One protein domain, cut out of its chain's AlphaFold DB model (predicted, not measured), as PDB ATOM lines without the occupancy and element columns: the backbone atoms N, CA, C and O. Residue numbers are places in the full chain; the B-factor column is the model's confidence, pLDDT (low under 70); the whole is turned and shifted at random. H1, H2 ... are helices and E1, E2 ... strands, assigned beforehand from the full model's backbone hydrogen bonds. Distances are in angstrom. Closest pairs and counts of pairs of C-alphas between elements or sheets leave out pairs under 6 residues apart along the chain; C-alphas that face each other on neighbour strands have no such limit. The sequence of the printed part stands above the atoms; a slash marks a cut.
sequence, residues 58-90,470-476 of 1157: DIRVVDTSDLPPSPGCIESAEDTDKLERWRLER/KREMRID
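AT A GLANCE: This is residues 58 to 90 and 470 to 476 of the 1157 residues of an uncharacterized protein of Apiotrichum porosum (UniProt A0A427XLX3). A small two-strand ribbon, E1 beside E2, makes one end of an elongated model, and a single helix, H1, makes the other, with a long loop between them. The printed part has 40 residues, in the order E1, H1, E2; the sheet is antiparallel and the class is mixed, helices and strands. It is loose, with a radius of gyration of the C-alphas of 11.7 A, and spans 33 by 21 by 17 A.

HOW THE PARTS SIT: E1, residues 58 to 62, and E2, residues 470 to 475, are antiparallel neighbours, with 159 degrees between their directions. The C-alphas of Ile 59 and Met 473 face each other at 4.5 A. N 60 and O 472, 2.8 A apart, and N 472 and O 60, 2.9 A apart, are within hydrogen-bond range. A long link, residues 63 to 76, joins E1 to H1, residues 77 to 90. In H1 every O i to N i+4 pair is within hydrogen-bond range.

IN THESE COORDINATES: E1 begins at C-alpha 58 (-5.427, 36.164, -25.719) and is 11.8 A long. H1 begins at C-alpha 77 (5.339, 33.463, -56.764) and is 20.0 A long. E2 is 16.3 A long and ends at C-alpha 475 (-8.013, 30.151, -26.856).

THE WHOLE: The C-alphas farthest apart, of Ala 77 and Asp 476, are 35.1 A apart. Residues 91 to 469 are not printed, and C-alphas 90 and 470 are 19.8 A apart across the cut. Mean pLDDT of the printed part is 81.2; residues 70 to 74 are under 70.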
ATOM      1  N   ASP A  58      -6.458  35.174 -25.402       86.44
ATOM      2  CA  ASP A  58      -5.427  36.164 -25.719       86.44
ATOM      3  C   ASP A  58      -5.676  36.680 -27.140       86.44
ATOM      4  O   ASP A  58      -5.510  35.946 -28.116       86.44
ATOM      5  N   ILE A  59      -6.158  37.922 -27.244       87.31
ATOM      6  CA  ILE A  59      -6.467  38.584 -28.517       87.31
ATOM      7  C   ILE A  59      -5.345  39.571 -28.813       87.31
ATOM      8  O   ILE A  59      -5.219  40.605 -28.150       87.31
ATOM      9  N   ARG A  60      -4.554  39.261 -29.835       86.31
ATOM     10  CA  ARG A  60      -3.420  40.062 -30.288       86.31
ATOM     11  C   ARG A  60      -3.764  40.718 -31.615       86.31
ATOM     12  O   ARG A  60      -4.359  40.097 -32.492       86.31
ATOM     13  N   VAL A  61      -3.372  41.975 -31.778       87.12
ATOM     14  CA  VAL A  61      -3.235  42.551 -33.118       87.12
ATOM     15  C   VAL A  61      -1.839  42.166 -33.591       87.12
ATOM     16  O   VAL A  61      -0.878  42.371 -32.852       87.12
ATOM     17  N   VAL A  62      -1.758  41.545 -34.761       86.38
ATOM     18  CA  VAL A  62      -0.538  40.961 -35.321       86.38
ATOM     19  C   VAL A  62      -0.447  41.429 -36.767       86.38
ATOM     20  O   VAL A  62      -1.399  41.262 -37.532       86.38
ATOM     21  N   ASP A  63       0.665  42.059 -37.133       86.06
ATOM     22  CA  ASP A  63       0.874  42.518 -38.505       86.06
ATOM     23  C   ASP A  63       0.930  41.325 -39.471       86.06
ATOM     24  O   ASP A  63       1.353  40.225 -39.109       86.06
ATOM     25  N   THR A  64       0.524  41.529 -40.728       79.06
ATOM     26  CA  THR A  64       0.536  40.473 -41.761       79.06
ATOM     27  C   THR A  64       1.888  39.786 -41.957       79.06
ATOM     28  O   THR A  64       1.903  38.672 -42.466       79.06
ATOM     29  N   SER A  65       2.991  40.434 -41.576       82.19
ATOM     30  CA  SER A  65       4.363  39.912 -41.629       82.19
ATOM     31  C   SER A  65       4.719  38.946 -40.493       82.19
ATOM     32  O   SER A  65       5.609  38.116 -40.655       82.19
ATOM     33  N   ASP A  66       4.060  39.063 -39.337       80.94
ATOM     34  CA  ASP A  66       4.405  38.298 -38.131       80.94
ATOM     35  C   ASP A  66       3.742  36.913 -38.115       80.94
ATOM     36  O   ASP A  66       4.271  35.968 -37.517       80.94
ATOM     37  N   LEU A  67       2.589  36.790 -38.781       76.31
ATOM     38  CA  LEU A  67       1.903  35.521 -39.011       76.31
ATOM     39  C   LEU A  67       2.626  34.705 -40.097       76.31
ATOM     40  O   LEU A  67       3.149  35.290 -41.045       76.31
ATOM     41  N   PRO A  68       2.622  33.360 -40.021       78.62
ATOM     42  CA  PRO A  68       2.982  32.542 -41.175       78.62
ATOM     43  C   PRO A  68       2.053  32.865 -42.359       78.62
ATOM     44  O   PRO A  68       0.851  33.084 -42.138       78.62
ATOM     45  N   PRO A  69       2.556  32.855 -43.608       77.12
ATOM     46  CA  PRO A  69       1.703  32.897 -44.791       77.12
ATOM     47  C   PRO A  69       0.629  31.813 -44.695       77.12
ATOM     48  O   PRO A  69       0.908  30.667 -44.339       77.12
ATOM     49  N   SER A  70      -0.625  32.201 -44.921       65.56
ATOM     50  CA  SER A  70      -1.764  31.320 -44.668       65.56
ATOM     51  C   SER A  70      -1.739  30.159 -45.672       65.56
ATOM     52  O   SER A  70      -1.725  30.430 -46.874       65.56
ATOM     53  N   PRO A  71      -1.701  28.886 -45.228       54.84
ATOM     54  CA  PRO A  71      -1.556  27.752 -46.135       54.84
ATOM     55  C   PRO A  71      -2.717  27.723 -47.136       54.84
ATOM     56  O   PRO A  71      -3.877  27.851 -46.749       54.84
ATOM     57  N   GLY A  72      -2.386  27.605 -48.425       65.25
ATOM     58  CA  GLY A  72      -3.336  27.708 -49.539       65.25
ATOM     59  C   GLY A  72      -3.534  29.120 -50.114       65.25
ATOM     60  O   GLY A  72      -4.102  29.243 -51.189       65.25
ATOM     61  N   CYS A  73      -3.031  30.181 -49.472       54.41
ATOM     62  CA  CYS A  73      -3.110  31.565 -49.969       54.41
ATOM     63  C   CYS A  73      -1.783  32.004 -50.626       54.41
ATOM     64  O   CYS A  73      -1.232  33.058 -50.313       54.41
ATOM     65  N   ILE A  74      -1.242  31.150 -51.501       67.69
ATOM     66  CA  ILE A  74      -0.035  31.416 -52.301       67.69
ATOM     67  C   ILE A  74      -0.485  31.717 -53.735       67.69
ATOM     68  O   ILE A  74      -0.345  30.899 -54.639       67.69
ATOM     69  N   GLU A  75      -1.108  32.880 -53.926       70.81
ATOM     70  CA  GLU A  75      -1.618  33.313 -55.239       70.81
ATOM     71  C   GLU A  75      -0.530  33.966 -56.112       70.81
ATOM     72  O   GLU A  75      -0.741  34.191 -57.303       70.81
ATOM     73  N   SER A  76       0.648  34.260 -55.545       83.56
ATOM     74  CA  SER A  76       1.791  34.813 -56.274       83.56
ATOM     75  C   SER A  76       3.092  34.072 -55.962       83.56
ATOM     76  O   SER A  76       3.306  33.605 -54.841       83.56
ATOM     77  N   ALA A  77       4.000  34.028 -56.942       82.25
ATOM     78  CA  ALA A  77       5.339  33.463 -56.764       82.25
ATOM     79  C   ALA A  77       6.122  34.167 -55.636       82.25
ATOM     80  O   ALA A  77       6.851  33.517 -54.890       82.25
ATOM     81  N   GLU A  78       5.899  35.472 -55.440       82.62
ATOM     82  CA  GLU A  78       6.503  36.221 -54.337       82.62
ATOM     83  C   GLU A  78       6.046  35.728 -52.953       82.62
ATOM     84  O   GLU A  78       6.747  35.939 -51.966       82.62
ATOM     85  N   ASP A  79       4.857  35.130 -52.835       79.12
ATOM     86  CA  ASP A  79       4.355  34.616 -51.556       79.12
ATOM     87  C   ASP A  79       4.951  33.241 -51.215       79.12
ATOM     88  O   ASP A  79       5.126  32.939 -50.033       79.12
ATOM     89  N   THR A  80       5.383  32.469 -52.221       82.81
ATOM     90  CA  THR A  80       6.317  31.342 -52.044       82.81
ATOM     91  C   THR A  80       7.655  31.837 -51.502       82.81
ATOM     92  O   THR A  80       8.067  31.374 -50.443       82.81
ATOM     93  N   ASP A  81       8.276  32.848 -52.125       84.62
ATOM     94  CA  ASP A  81       9.541  33.433 -51.645       84.62
ATOM     95  C   ASP A  81       9.421  33.973 -50.208       84.62
ATOM     96  O   ASP A  81      10.342  33.838 -49.397       84.62
ATOM     97  N   LYS A  82       8.278  34.582 -49.857       80.56
ATOM     98  CA  LYS A  82       7.985  35.042 -48.488       80.56
ATOM     99  C   LYS A  82       7.791  33.867 -47.526       80.56
ATOM    100  O   LYS A  82       8.245  33.963 -46.389       80.56
ATOM    101  N   LEU A  83       7.161  32.767 -47.947       81.75
ATOM    102  CA  LEU A  83       6.999  31.555 -47.136       81.75
ATOM    103  C   LEU A  83       8.329  30.825 -46.915       81.75
ATOM    104  O   LEU A  83       8.613  30.425 -45.787       81.75
ATOM    105  N   GLU A  84       9.165  30.699 -47.941       83.06
ATOM    106  CA  GLU A  84      10.515  30.152 -47.809       83.06
ATOM    107  C   GLU A  84      11.394  31.046 -46.942       83.06
ATOM    108  O   GLU A  84      12.018  30.552 -46.006       83.06
ATOM    109  N   ARG A  85      11.375  32.370 -47.148       83.88
ATOM    110  CA  ARG A  85      12.097  33.307 -46.276       83.88
ATOM    111  C   ARG A  85      11.610  33.239 -44.830       83.88
ATOM    112  O   ARG A  85      12.442  33.244 -43.932       83.88
ATOM    113  N   TRP A  86      10.304  33.126 -44.591       84.06
ATOM    114  CA  TRP A  86       9.744  32.974 -43.245       84.06
ATOM    115  C   TRP A  86      10.183  31.650 -42.598       84.06
ATOM    116  O   TRP A  86      10.538  31.643 -41.421       84.06
ATOM    117  N   ARG A  87      10.231  30.545 -43.361       82.62
ATOM    118  CA  ARG A  87      10.790  29.256 -42.909       82.62
ATOM    119  C   ARG A  87      12.283  29.382 -42.577       82.62
ATOM    120  O   ARG A  87      12.688  28.996 -41.489       82.62
ATOM    121  N   LEU A  88      13.082  29.981 -43.462       86.94
ATOM    122  CA  LEU A  88      14.519  30.214 -43.277       86.94
ATOM    123  C   LEU A  88      14.822  31.108 -42.061       86.94
ATOM    124  O   LEU A  88      15.673  30.769 -41.245       86.94
ATOM    125  N   GLU A  89      14.110  32.226 -41.903       84.50
ATOM    126  CA  GLU A  89      14.336  33.218 -40.839       84.50
ATOM    127  C   GLU A  89      13.868  32.733 -39.456       84.50
ATOM    128  O   GLU A  89      14.455  33.093 -38.435       84.50
ATOM    129  N   ARG A  90      12.844  31.869 -39.401       79.56
ATOM    130  CA  ARG A  90      12.445  31.161 -38.170       79.56
ATOM    131  C   ARG A  90      13.316  29.937 -37.865       79.56
ATOM    132  O   ARG A  90      13.217  29.409 -36.758       79.56
ATOM    133  N   LYS A 470      -4.045  42.182 -38.941       86.25
ATOM    134  CA  LYS A 470      -4.795  40.967 -38.646       86.25
ATOM    135  C   LYS A 470      -4.955  40.857 -37.125       86.25
ATOM    136  O   LYS A 470      -4.184  41.403 -36.333       86.25
ATOM    137  N   ARG A 471      -6.019  40.182 -36.697       86.75
ATOM    138  CA  ARG A 471      -6.270  39.906 -35.280       86.75
ATOM    139  C   ARG A 471      -6.151  38.415 -35.055       86.75
ATOM    140  O   ARG A 471      -6.957  37.646 -35.566       86.75
ATOM    141  N   GLU A 472      -5.141  38.029 -34.294       89.75
ATOM    142  CA  GLU A 472      -4.965  36.664 -33.830       89.75
ATOM    143  C   GLU A 472      -5.731  36.493 -32.512       89.75
ATOM    144  O   GLU A 472      -5.603  37.311 -31.599       89.75
ATOM    145  N   MET A 473      -6.521  35.428 -32.390       91.44
ATOM    146  CA  MET A 473      -7.194  35.062 -31.145       91.44
ATOM    147  C   MET A 473      -6.759  33.659 -30.731       91.44
ATOM    148  O   MET A 473      -7.054  32.684 -31.415       91.44
ATOM    149  N   ARG A 474      -6.076  33.556 -29.588       92.50
ATOM    150  CA  ARG A 474      -5.638  32.286 -28.997       92.50
ATOM    151  C   ARG A 474      -6.562  31.912 -27.841       92.50
ATOM    152  O   ARG A 474      -6.804  32.731 -26.956       92.50
ATOM    153  N   ILE A 475      -7.061  30.678 -27.844       93.81
ATOM    154  CA  ILE A 475      -8.013  30.151 -26.856       93.81
ATOM    155  C   ILE A 475      -7.478  28.814 -26.331       93.81
ATOM    156  O   ILE A 475      -7.330  27.871 -27.105       93.81
ATOM    157  N   ASP A 476      -7.228  28.693 -25.024       94.50
ATOM    158  CA  ASP A 476      -6.896  27.392 -24.419       94.50
ATOM    159  C   ASP A 476      -8.170  26.673 -23.942       94.50
ATOM    160  O   ASP A 476      -8.685  26.923 -22.846       94.50
TER     161      ASP A 476